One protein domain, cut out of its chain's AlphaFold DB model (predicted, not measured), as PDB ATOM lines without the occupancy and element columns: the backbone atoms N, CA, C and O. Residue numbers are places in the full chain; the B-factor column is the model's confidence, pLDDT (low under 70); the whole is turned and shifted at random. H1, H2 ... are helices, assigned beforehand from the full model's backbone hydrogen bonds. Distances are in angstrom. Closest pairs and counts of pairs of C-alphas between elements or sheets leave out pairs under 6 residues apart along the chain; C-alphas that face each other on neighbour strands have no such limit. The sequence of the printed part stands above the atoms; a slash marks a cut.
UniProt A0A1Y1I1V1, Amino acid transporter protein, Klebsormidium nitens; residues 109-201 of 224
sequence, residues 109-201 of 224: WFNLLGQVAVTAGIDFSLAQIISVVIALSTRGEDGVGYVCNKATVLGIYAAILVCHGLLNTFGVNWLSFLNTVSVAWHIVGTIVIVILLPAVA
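AT A GLANCE: This is residues 109 to 201 of the 224 residues of the protein "Amino acid transporter protein" of Klebsormidium nitens (UniProt A0A1Y1I1V1). Two long helices, H1 and H2, cross as an X, and a third, H3, makes a V with H2; its residues 176 to 200 stick out as a free arm. The printed part has 93 residues with three named helices, H1, H2 and H3 in chain order, and no named strand: all helix. It is loose, with a radius of gyration of the C-alphas of 17.4 A and spans of 48 by 41 by 28 A.

IN THESE COORDINATES: H1, residues 109 to 137, begins at C-alpha (47.221, 1.008, 98.760) and is 41.7 A long. H2, residues 150 to 170, is 30.4 A long. H3, residues 172 to 200, is 40.1 A long and ends at C-alpha (12.996, -8.096, 69.301).

HOW THE PARTS SIT: H1, with residues 123 to 131 alone, touches H2 at a steep tilt of 57 degrees, opposite ways; their closest C-alphas, of Ala 127 and Tyr 157, are 5.2 A apart. H2 and H3 are close but not clearly touching; their closest C-alphas, of Asn 168 and Leu 175, are 7.4 A apart. H1 and H3 are apart. Every O i to N i+4 pair is within hydrogen-bond range in H1 and H2, and 24 of 25 in H3.

THE WHOLE: The printed part has no cut. The link from H1 to H2 is long, 12 residues; that from H2 to H3 is tight. pLDDT is under 70 in 28 residues, among them 138 to 148 and 171 to 176.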
ATOM      1  N   TRP A 109      46.551   1.258 100.023       89.69
ATOM      2  CA  TRP A 109      47.221   1.008  98.760       89.69
ATOM      3  C   TRP A 109      46.423   0.114  97.827       89.69
ATOM      4  O   TRP A 109      46.370   0.400  96.636       89.69
ATOM      5  N   PHE A 110      45.762  -0.921  98.344       89.25
ATOM      6  CA  PHE A 110      44.922  -1.787  97.519       89.25
ATOM      7  C   PHE A 110      43.721  -1.040  96.940       89.25
ATOM      8  O   PHE A 110      43.405  -1.225  95.768       89.25
ATOM      9  N   ASN A 111      43.084  -0.160  97.716       89.94
ATOM     10  CA  ASN A 111      41.988   0.655  97.208       89.94
ATOM     11  C   ASN A 111      42.478   1.667  96.159       89.94
ATOM     12  O   ASN A 111      41.834   1.832  95.127       89.94
ATOM     13  N   LEU A 112      43.632   2.307  96.382       89.69
ATOM     14  CA  LEU A 112      44.232   3.214  95.400       89.69
ATOM     15  C   LEU A 112      44.589   2.481  94.098       89.69
ATOM     16  O   LEU A 112      44.203   2.924  93.018       89.69
ATOM     17  N   LEU A 113      45.287   1.349  94.199       92.38
ATOM     18  CA  LEU A 113      45.668   0.519  93.057       92.38
ATOM     19  C   LEU A 113      44.431   0.027  92.301       92.38
ATOM     20  O   LEU A 113      44.404   0.082  91.074       92.38
ATOM     21  N   GLY A 114      43.400  -0.406  93.032       88.69
ATOM     22  CA  GLY A 114      42.121  -0.813  92.467       88.69
ATOM     23  C   GLY A 114      41.481   0.309  91.657       88.69
ATOM     24  O   GLY A 114      41.102   0.087  90.514       88.69
ATOM     25  N   GLN A 115      41.438   1.532  92.191       88.44
ATOM     26  CA  GLN A 115      40.862   2.668  91.468       88.44
ATOM     27  C   GLN A 115      41.663   3.064  90.225       88.44
ATOM     28  O   GLN A 115      41.078   3.361  89.182       88.44
ATOM     29  N   VAL A 116      42.995   3.020  90.296       90.19
ATOM     30  CA  VAL A 116      43.856   3.253  89.126       90.19
ATOM     31  C   VAL A 116      43.618   2.179  88.061       90.19
ATOM     32  O   VAL A 116      43.437   2.509  86.891       90.19
ATOM     33  N   ALA A 117      43.561   0.905  88.458       90.25
ATOM     34  CA  ALA A 117      43.329  -0.212  87.546       90.25
ATOM     35  C   ALA A 117      41.936  -0.158  86.900       90.25
ATOM     36  O   ALA A 117      41.811  -0.393  85.700       90.25
ATOM     37  N   VAL A 118      40.899   0.188  87.671       87.94
ATOM     38  CA  VAL A 118      39.528   0.354  87.166       87.94
ATOM     39  C   VAL A 118      39.463   1.497  86.157       87.94
ATOM     40  O   VAL A 118      38.947   1.299  85.060       87.94
ATOM     41  N   THR A 119      40.039   2.658  86.482       88.94
ATOM     42  CA  THR A 119      40.066   3.817  85.573       88.94
ATOM     43  C   THR A 119      40.779   3.466  84.266       88.94
ATOM     44  O   THR A 119      40.218   3.643  83.187       88.94
ATOM     45  N   ALA A 120      41.968   2.861  84.354       89.31
ATOM     46  CA  ALA A 120      42.723   2.411  83.187       89.31
ATOM     47  C   ALA A 120      41.950   1.382  82.342       89.31
ATOM     48  O   ALA A 120      41.956   1.452  81.114       89.31
ATOM     49  N   GLY A 121      41.255   0.437  82.982       88.31
ATOM     50  CA  GLY A 121      40.462  -0.581  82.292       88.31
ATOM     51  C   GLY A 121      39.261  -0.005  81.538       88.31
ATOM     52  O   GLY A 121      38.988  -0.412  80.404       88.31
ATOM     53  N   ILE A 122      38.561   0.963  82.135       86.12
ATOM     54  CA  ILE A 122      37.420   1.641  81.505       86.12
ATOM     55  C   ILE A 122      37.897   2.477  80.315       86.12
ATOM     56  O   ILE A 122      37.356   2.339  79.217       86.12
ATOM     57  N   ASP A 123      38.950   3.274  80.495       88.88
ATOM     58  CA  ASP A 123      39.491   4.129  79.434       88.88
ATOM     59  C   ASP A 123      40.058   3.301  78.274       88.88
ATOM     60  O   ASP A 123      39.897   3.659  77.104       88.88
ATOM     61  N   PHE A 124      40.658   2.145  78.570       87.38
ATOM     62  CA  PHE A 124      41.099   1.209  77.540       87.38
ATOM     63  C   PHE A 124      39.917   0.621  76.765       87.38
ATOM     64  O   PHE A 124      39.956   0.561  75.536       87.38
ATOM     65  N   SER A 125      38.844   0.232  77.459       85.81
ATOM     66  CA  SER A 125      37.620  -0.269  76.819       85.81
ATOM     67  C   SER A 125      36.995   0.795  75.910       85.81
ATOM     68  O   SER A 125      36.608   0.494  74.780       85.81
ATOM     69  N   LEU A 126      36.981   2.061  76.342       85.88
ATOM     70  CA  LEU A 126      36.526   3.182  75.521       85.88
ATOM     71  C   LEU A 126      37.407   3.377  74.278       85.88
ATOM     72  O   LEU A 126      36.884   3.532  73.175       85.88
ATOM     73  N   ALA A 127      38.733   3.304  74.420       85.75
ATOM     74  CA  ALA A 127      39.656   3.389  73.288       85.75
ATOM     75  C   ALA A 127      39.427   2.261  72.261       85.75
ATOM     76  O   ALA A 127      39.479   2.507  71.052       85.75
ATOM     77  N   GLN A 128      39.124   1.041  72.721       84.00
ATOM     78  CA  GLN A 128      38.755  -0.080  71.849       84.00
ATOM     79  C   GLN A 128      37.453   0.201  71.092       84.00
ATOM     80  O   GLN A 128      37.408   0.044  69.872       84.00
ATOM     81  N   ILE A 129      36.417   0.682  71.786       84.38
ATOM     82  CA  ILE A 129      35.130   1.025  71.165       84.38
ATOM     83  C   ILE A 129      35.316   2.113  70.101       84.38
ATOM     84  O   ILE A 129      34.832   1.956  68.982       84.38
ATOM     85  N   ILE A 130      36.069   3.177  70.395       84.81
ATOM     86  CA  ILE A 130      36.358   4.246  69.424       84.81
ATOM     87  C   ILE A 130      37.099   3.691  68.205       84.81
ATOM     88  O   ILE A 130      36.773   4.037  67.072       84.81
ATOM     89  N   SER A 131      38.057   2.789  68.415       81.56
ATOM     90  CA  SER A 131      38.805   2.157  67.322       81.56
ATOM     91  C   SER A 131      37.894   1.338  66.401       81.56
ATOM     92  O   SER A 131      38.038   1.399  65.180       81.56
ATOM     93  N   VAL A 132      36.910   0.628  66.967       80.19
ATOM     94  CA  VAL A 132      35.877  -0.088  66.199       80.19
ATOM     95  C   VAL A 132      34.968   0.892  65.454       80.19
ATOM     96  O   VAL A 132      34.685   0.681  64.278       80.19
ATOM     97  N   VAL A 133      34.548   1.988  66.091       81.44
ATOM     98  CA  VAL A 133      33.726   3.026  65.444       81.44
ATOM     99  C   VAL A 133      34.458   3.654  64.258       81.44
ATOM    100  O   VAL A 133      33.853   3.819  63.201       81.44
ATOM    101  N   ILE A 134      35.755   3.949  64.384       79.88
ATOM    102  CA  ILE A 134      36.579   4.473  63.283       79.88
ATOM    103  C   ILE A 134      36.651   3.453  62.141       79.88
ATOM    104  O   ILE A 134      36.461   3.821  60.979       79.88
ATOM    105  N   ALA A 135      36.864   2.175  62.462       75.94
ATOM    106  CA  ALA A 135      36.918   1.107  61.467       75.94
ATOM    107  C   ALA A 135      35.588   0.956  60.708       75.94
ATOM    108  O   ALA A 135      35.588   0.794  59.490       75.94
ATOM    109  N   LEU A 136      34.454   1.060  61.409       76.06
ATOM    110  CA  LEU A 136      33.118   1.016  60.811       76.06
ATOM    111  C   LEU A 136      32.795   2.274  59.994       76.06
ATOM    112  O   LEU A 136      32.201   2.163  58.929       76.06
ATOM    113  N   SER A 137      33.207   3.455  60.462       74.50
ATOM    114  CA  SER A 137      32.930   4.738  59.792       74.50
ATOM    115  C   SER A 137      33.778   4.944  58.535       74.50
ATOM    116  O   SER A 137      33.355   5.629  57.613       74.50
ATOM    117  N   THR A 138      34.964   4.331  58.480       68.94
ATOM    118  CA  THR A 138      35.882   4.403  57.325       68.94
ATOM    119  C   THR A 138      35.632   3.267  56.324       68.94
ATOM    120  O   THR A 138      36.415   3.052  55.402       68.94
ATOM    121  N   ARG A 139      34.559   2.492  56.508       64.25
ATOM    122  CA  ARG A 139      34.208   1.377  55.632       64.25
ATOM    123  C   ARG A 139      33.577   1.924  54.343       64.25
ATOM    124  O   ARG A 139      32.384   2.202  54.311       64.25
ATOM    125  N   GLY A 140      34.398   2.120  53.310       61.12
ATOM    126  CA  GLY A 140      33.947   2.433  51.947       61.12
ATOM    127  C   GLY A 140      33.379   1.211  51.205       61.12
ATOM    128  O   GLY A 140      33.319   0.113  51.766       61.12
ATOM    129  N   GLU A 141      32.998   1.393  49.933       54.81
ATOM    130  CA  GLU A 141      32.443   0.342  49.047       54.81
ATOM    131  C   GLU A 141      33.355  -0.895  48.896       54.81
ATOM    132  O   GLU A 141      32.864  -1.991  48.637       54.81
ATOM    133  N   ASP A 142      34.654  -0.757  49.169       57.56
ATOM    134  CA  ASP A 142      35.664  -1.819  49.037       57.56
ATOM    135  C   ASP A 142      35.674  -2.813  50.219       57.56
ATOM    136  O   ASP A 142      36.458  -3.762  50.254       57.56
ATOM    137  N   GLY A 143      34.830  -2.598  51.235       58.47
ATOM    138  CA  GLY A 143      34.652  -3.515  52.365       58.47
ATOM    139  C   GLY A 143      35.787  -3.526  53.401       58.47
ATOM    140  O   GLY A 143      35.616  -4.143  54.458       58.47
ATOM    141  N   VAL A 144      36.893  -2.813  53.157       52.66
ATOM    142  CA  VAL A 144      38.061  -2.722  54.050       52.66
ATOM    143  C   VAL A 144      38.023  -1.408  54.838       52.66
ATOM    144  O   VAL A 144      38.350  -0.343  54.324       52.66
ATOM    145  N   GLY A 145      37.584  -1.465  56.096       61.97
ATOM    146  CA  GLY A 145      37.663  -0.327  57.019       61.97
ATOM    147  C   GLY A 145      39.086  -0.127  57.552       61.97
ATOM    148  O   GLY A 145      39.849  -1.087  57.661       61.97
ATOM    149  N   TYR A 146      39.452   1.108  57.908       65.69
ATOM    150  CA  TYR A 146      40.759   1.404  58.506       65.69
ATOM    151  C   TYR A 146      40.946   0.633  59.820       65.69
ATOM    152  O   TYR A 146      40.267   0.892  60.816       65.69
ATOM    153  N   VAL A 147      41.885  -0.314  59.833       66.94
ATOM    154  CA  VAL A 147      42.235  -1.071  61.038       66.94
ATOM    155  C   VAL A 147      43.221  -0.243  61.858       66.94
ATOM    156  O   VAL A 147      44.366  -0.044  61.452       66.94
ATOM    157  N   CYS A 148      42.786   0.242  63.024       64.25
ATOM    158  CA  CYS A 148      43.673   0.952  63.943       64.25
ATOM    159  C   CYS A 148      44.844   0.052  64.366       64.25
ATOM    160  O   CYS A 148      44.654  -1.014  64.953       64.25
ATOM    161  N   ASN A 149      46.070   0.510  64.111       77.06
ATOM    162  CA  ASN A 149      47.271  -0.127  64.642       77.06
ATOM    163  C   ASN A 149      47.311   0.029  66.177       77.06
ATOM    164  O   ASN A 149      46.786   1.000  66.724       77.06
ATOM    165  N   LYS A 150      47.995  -0.881  66.881       77.94
ATOM    166  CA  LYS A 150      48.167  -0.856  68.345       77.94
ATOM    167  C   LYS A 150      48.686   0.497  68.850       77.94
ATOM    168  O   LYS A 150      48.246   0.971  69.891       77.94
ATOM    169  N   ALA A 151      49.577   1.139  68.088       80.62
ATOM    170  CA  ALA A 151      50.094   2.472  68.398       80.62
ATOM    171  C   ALA A 151      49.007   3.564  68.339       80.62
ATOM    172  O   ALA A 151      48.983   4.450  69.188       80.62
ATOM    173  N   THR A 152      48.076   3.476  67.385       79.75
ATOM    174  CA  THR A 152      46.950   4.410  67.252       79.75
ATOM    175  C   THR A 152      45.962   4.243  68.403       79.75
ATOM    176  O   THR A 152      45.547   5.234  68.997       79.75
ATOM    177  N   VAL A 153      45.649   2.999  68.789       83.12
ATOM    178  CA  VAL A 153      44.793   2.713  69.956       83.12
ATOM    179  C   VAL A 153      45.421   3.253  71.242       83.12
ATOM    180  O   VAL A 153      44.732   3.861  72.057       83.12
ATOM    181  N   LEU A 154      46.738   3.087  71.404       86.69
ATOM    182  CA  LEU A 154      47.469   3.625  72.551       86.69
ATOM    183  C   LEU A 154      47.461   5.164  72.568       86.69
ATOM    184  O   LEU A 154      47.328   5.758  73.634       86.69
ATOM    185  N   GLY A 155      47.556   5.809  71.400       86.44
ATOM    186  CA  GLY A 155      47.423   7.261  71.267       86.44
ATOM    187  C   GLY A 155      46.031   7.769  71.655       86.44
ATOM    188  O   GLY A 155      45.923   8.734  72.410       86.44
ATOM    189  N   ILE A 156      44.971   7.085  71.208       87.12
ATOM    190  CA  ILE A 156      43.581   7.388  71.593       87.12
ATOM    191  C   ILE A 156      43.403   7.217  73.106       87.12
ATOM    192  O   ILE A 156      42.871   8.103  73.769       87.12
ATOM    193  N   TYR A 157      43.905   6.116  73.665       89.69
ATOM    194  CA  TYR A 157      43.872   5.853  75.103       89.69
ATOM    195  C   TYR A 157      44.574   6.952  75.917       89.69
ATOM    196  O   TYR A 157      44.004   7.474  76.874       89.69
ATOM    197  N   ALA A 158      45.779   7.364  75.511       89.50
ATOM    198  CA  ALA A 158      46.505   8.445  76.173       89.50
ATOM    199  C   ALA A 158      45.748   9.785  76.097       89.50
ATOM    200  O   ALA A 158      45.700  10.519  77.084       89.50
ATOM    201  N   ALA A 159      45.117  10.091  74.959       90.44
ATOM    202  CA  ALA A 159      44.310  11.297  74.800       90.44
ATOM    203  C   ALA A 159      43.071  11.298  75.715       90.44
ATOM    204  O   ALA A 159      42.770  12.322  76.330       90.44
ATOM    205  N   ILE A 160      42.387  10.154  75.851       89.94
ATOM    206  CA  ILE A 160      41.247   9.986  76.767       89.94
ATOM    207  C   ILE A 160      41.686  10.223  78.213       89.94
ATOM    208  O   ILE A 160      41.063  11.023  78.905       89.94
ATOM    209  N   LEU A 161      42.790   9.606  78.645       90.19
ATOM    210  CA  LEU A 161      43.320   9.775  80.001       90.19
ATOM    211  C   LEU A 161      43.637  11.238  80.326       90.19
ATOM    212  O   LEU A 161      43.278  11.732  81.395       90.19
ATOM    213  N   VAL A 162      44.293  11.949  79.404       90.06
ATOM    214  CA  VAL A 162      44.596  13.377  79.580       90.06
ATOM    215  C   VAL A 162      43.305  14.191  79.654       90.06
ATOM    216  O   VAL A 162      43.175  15.044  80.530       90.06
ATOM    217  N   CYS A 163      42.326  13.906  78.793       88.38
ATOM    218  CA  CYS A 163      41.026  14.573  78.811       88.38
ATOM    219  C   CYS A 163      40.289  14.357  80.142       88.38
ATOM    220  O   CYS A 163      39.870  15.325  80.778       88.38
ATOM    221  N   HIS A 164      40.194  13.112  80.616       87.12
ATOM    222  CA  HIS A 164      39.596  12.782  81.910       87.12
ATOM    223  C   HIS A 164      40.342  13.450  83.073       87.12
ATOM    224  O   HIS A 164      39.704  14.020  83.959       87.12
ATOM    225  N   GLY A 165      41.680  13.467  83.050       85.88
ATOM    226  CA  GLY A 165      42.494  14.161  84.052       85.88
ATOM    227  C   GLY A 165      42.244  15.673  84.090       85.88
ATOM    228  O   GLY A 165      42.105  16.255  85.169       85.88
ATOM    229  N   LEU A 166      42.117  16.313  82.923       85.81
ATOM    230  CA  LEU A 166      41.797  17.738  82.812       85.81
ATOM    231  C   LEU A 166      40.375  18.039  83.297       85.81
ATOM    232  O   LEU A 166      40.185  18.963  84.089       85.81
ATOM    233  N   LEU A 167      39.383  17.244  82.888       81.56
ATOM    234  CA  LEU A 167      37.996  17.392  83.342       81.56
ATOM    235  C   LEU A 167      37.877  17.231  84.860       81.56
ATOM    236  O   LEU A 167      37.188  18.020  85.508       81.56
ATOM    237  N   ASN A 168      38.597  16.266  85.435       82.31
ATOM    238  CA  ASN A 168      38.632  16.055  86.879       82.31
ATOM    239  C   ASN A 168      39.289  17.231  87.628       82.31
ATOM    240  O   ASN A 168      38.885  17.559  88.739       82.31
ATOM    241  N   THR A 169      40.271  17.898  87.014       81.25
ATOM    242  CA  THR A 169      40.987  19.026  87.635       81.25
ATOM    243  C   THR A 169      40.201  20.339  87.561       81.25
ATOM    244  O   THR A 169      40.196  21.106  88.520       81.25
ATOM    245  N   PHE A 170      39.525  20.613  86.441       72.50
ATOM    246  CA  PHE A 170      38.928  21.930  86.167       72.50
ATOM    247  C   PHE A 170      37.392  21.967  86.241       72.50
ATOM    248  O   PHE A 170      36.808  23.050  86.251       72.50
ATOM    249  N   GLY A 171      36.716  20.815  86.286       60.41
ATOM    250  CA  GLY A 171      35.292  20.714  85.967       60.41
ATOM    251  C   GLY A 171      34.410  20.059  87.025       60.41
ATOM    252  O   GLY A 171      33.514  19.324  86.638       60.41
ATOM    253  N   VAL A 172      34.581  20.311  88.329       63.47
ATOM    254  CA  VAL A 172      33.750  19.658  89.376       63.47
ATOM    255  C   VAL A 172      32.239  19.882  89.163       63.47
ATOM    256  O   VAL A 172      31.442  18.957  89.318       63.47
ATOM    257  N   ASN A 173      31.834  21.077  88.716       66.81
ATOM    258  CA  ASN A 173      30.426  21.373  88.411       66.81
ATOM    259  C   ASN A 173      29.941  20.681  87.124       66.81
ATOM    260  O   ASN A 173      28.808  20.205  87.062       66.81
ATOM    261  N   TRP A 174      30.807  20.580  86.114       66.38
ATOM    262  CA  TRP A 174      30.520  19.844  84.880       66.38
ATOM    263  C   TRP A 174      30.427  18.338  85.125       66.38
ATOM    264  O   TRP A 174      29.534  17.684  84.596       66.38
ATOM    265  N   LEU A 175      31.297  17.802  85.978       68.12
ATOM    266  CA  LEU A 175      31.293  16.408  86.397       68.12
ATOM    267  C   LEU A 175      29.994  16.062  87.129       68.12
ATOM    268  O   LEU A 175      29.399  15.023  86.861       68.12
ATOM    269  N   SER A 176      29.517  16.957  88.001       66.94
ATOM    270  CA  SER A 176      28.228  16.791  88.677       66.94
ATOM    271  C   SER A 176      27.063  16.720  87.680       66.94
ATOM    272  O   SER A 176      26.259  15.791  87.758       66.94
ATOM    273  N   PHE A 177      27.018  17.617  86.687       72.62
ATOM    274  CA  PHE A 177      25.995  17.596  85.636       72.62
ATOM    275  C   PHE A 177      26.061  16.331  84.765       72.62
ATOM    276  O   PHE A 177      25.048  15.654  84.579       72.62
ATOM    277  N   LEU A 178      27.252  15.974  84.266       72.38
ATOM    278  CA  LEU A 178      27.463  14.769  83.459       72.38
ATOM    279  C   LEU A 178      27.082  13.502  84.225       72.38
ATOM    280  O   LEU A 178      26.494  12.594  83.647       72.38
ATOM    281  N   ASN A 179      27.358  13.452  85.529       71.00
ATOM    282  CA  ASN A 179      26.957  12.339  86.377       71.00
ATOM    283  C   ASN A 179      25.427  12.226  86.480       71.00
ATOM    284  O   ASN A 179      24.886  11.138  86.324       71.00
ATOM    285  N   THR A 180      24.700  13.334  86.665       68.88
ATOM    286  CA  THR A 180      23.225  13.309  86.680       68.88
ATOM    287  C   THR A 180      22.641  12.855  85.341       68.88
ATOM    288  O   THR A 180      21.723  12.032  85.318       68.88
ATOM    289  N   VAL A 181      23.194  13.335  84.223       76.19
ATOM    290  CA  VAL A 181      22.796  12.894  82.875       76.19
ATOM    291  C   VAL A 181      23.116  11.413  82.669       76.19
ATOM    292  O   VAL A 181      22.283  10.676  82.145       76.19
ATOM    293  N   SER A 182      24.282  10.959  83.130       71.00
ATOM    294  CA  SER A 182      24.689   9.555  83.079       71.00
ATOM    295  C   SER A 182      23.701   8.669  83.834       71.00
ATOM    296  O   SER A 182      23.224   7.686  83.272       71.00
ATOM    297  N   VAL A 183      23.313   9.037  85.059       69.12
ATOM    298  CA  VAL A 183      22.315   8.293  85.844       69.12
ATOM    299  C   VAL A 183      20.989   8.196  85.084       69.12
ATOM    300  O   VAL A 183      20.426   7.107  84.965       69.12
ATOM    301  N   ALA A 184      20.509   9.305  84.514       74.00
ATOM    302  CA  ALA A 184      19.282   9.311  83.720       74.00
ATOM    303  C   ALA A 184      19.391   8.395  82.485       74.00
ATOM    304  O   ALA A 184      18.497   7.586  82.235       74.00
ATOM    305  N   TRP A 185      20.509   8.465  81.756       77.56
ATOM    306  CA  TRP A 185      20.774   7.625  80.588       77.56
ATOM    307  C   TRP A 185      20.842   6.136  80.940       77.56
ATOM    308  O   TRP A 185      20.285   5.312  80.223       77.56
ATOM    309  N   HIS A 186      21.462   5.777  82.065       73.88
ATOM    310  CA  HIS A 186      21.543   4.388  82.518       73.88
ATOM    311  C   HIS A 186      20.174   3.822  82.901       73.88
ATOM    312  O   HIS A 186      19.878   2.676  82.555       73.88
ATOM    313  N   ILE A 187      19.327   4.607  83.573       73.50
ATOM    314  CA  ILE A 187      17.964   4.187  83.924       73.50
ATOM    315  C   ILE A 187      17.149   3.949  82.649       73.50
ATOM    316  O   ILE A 187      16.575   2.873  82.477       73.50
ATOM    317  N   VAL A 188      17.148   4.915  81.726       78.38
ATOM    318  CA  VAL A 188      16.412   4.808  80.458       78.38
ATOM    319  C   VAL A 188      16.953   3.657  79.608       78.38
ATOM    320  O   VAL A 188      16.185   2.801  79.179       78.38
ATOM    321  N   GLY A 189      18.270   3.585  79.411       71.12
ATOM    322  CA  GLY A 189      18.923   2.554  78.604       71.12
ATOM    323  C   GLY A 189      18.686   1.141  79.136       71.12
ATOM    324  O   GLY A 189      18.438   0.228  78.353       71.12
ATOM    325  N   THR A 190      18.673   0.959  80.459       68.81
ATOM    326  CA  THR A 190      18.360  -0.342  81.069       68.81
ATOM    327  C   THR A 190      16.916  -0.744  80.803       68.81
ATOM    328  O   THR A 190      16.672  -1.866  80.369       68.81
ATOM    329  N   ILE A 191      15.956   0.162  81.024       72.19
ATOM    330  CA  ILE A 191      14.533  -0.112  80.773       72.19
ATOM    331  C   ILE A 191      14.319  -0.468  79.299       72.19
ATOM    332  O   ILE A 191      13.636  -1.444  78.995       72.19
ATOM    333  N   VAL A 192      14.957   0.276  78.391       77.38
ATOM    334  CA  VAL A 192      14.905  -0.005  76.955       77.38
ATOM    335  C   VAL A 192      15.455  -1.394  76.661       77.38
ATOM    336  O   VAL A 192      14.753  -2.170  76.039       77.38
ATOM    337  N   ILE A 193      16.647  -1.764  77.134       69.69
ATOM    338  CA  ILE A 193      17.209  -3.096  76.853       69.69
ATOM    339  C   ILE A 193      16.348  -4.222  77.441       69.69
ATOM    340  O   ILE A 193      16.103  -5.212  76.755       69.69
ATOM    341  N   VAL A 194      15.852  -4.071  78.673       68.88
ATOM    342  CA  VAL A 194      15.012  -5.083  79.338       68.88
ATOM    343  C   VAL A 194      13.695  -5.313  78.594       68.88
ATOM    344  O   VAL A 194      13.209  -6.438  78.576       68.88
ATOM    345  N   ILE A 195      13.127  -4.281  77.965       71.44
ATOM    346  CA  ILE A 195      11.876  -4.384  77.195       71.44
ATOM    347  C   ILE A 195      12.145  -4.793  75.740       71.44
ATOM    348  O   ILE A 195      11.421  -5.606  75.171       71.44
ATOM    349  N   LEU A 196      13.190  -4.243  75.127       65.94
ATOM    350  CA  LEU A 196      13.471  -4.376  73.701       65.94
ATOM    351  C   LEU A 196      14.124  -5.721  73.368       65.94
ATOM    352  O   LEU A 196      13.814  -6.285  72.327       65.94
ATOM    353  N   LEU A 197      14.951  -6.290  74.258       63.62
ATOM    354  CA  LEU A 197      15.498  -7.641  74.070       63.62
ATOM    355  C   LEU A 197      14.408  -8.721  73.944       63.62
ATOM    356  O   LEU A 197      14.452  -9.457  72.960       63.62
ATOM    357  N   PRO A 198      13.418  -8.836  74.851       63.66
ATOM    358  CA  PRO A 198      12.335  -9.802  74.681       63.66
ATOM    359  C   PRO A 198      11.365  -9.429  73.551       63.66
ATOM    360  O   PRO A 198      10.769 -10.323  72.965       63.66
ATOM    361  N   ALA A 199      11.219  -8.143  73.206       62.00
ATOM    362  CA  ALA A 199      10.350  -7.715  72.105       62.00
ATOM    363  C   ALA A 199      10.951  -7.972  70.709       62.00
ATOM    364  O   ALA A 199      10.211  -8.213  69.758       62.00
ATOM    365  N   VAL A 200      12.279  -7.908  70.573       59.41
ATOM    366  CA  VAL A 200      12.996  -8.096  69.301       59.41
ATOM    367  C   VAL A 200      13.508  -9.527  69.141       59.41
ATOM    368  O   VAL A 200      13.822  -9.912  68.021       59.41
ATOM    369  N   ALA A 201      13.567 -10.336  70.206       46.97
ATOM    370  CA  ALA A 201      13.927 -11.751  70.126       46.97
ATOM    371  C   ALA A 201      12.857 -12.553  69.349       46.97
ATOM    372  O   ALA A 201      11.809 -12.871  69.907       46.97
TER     373      ALA A 201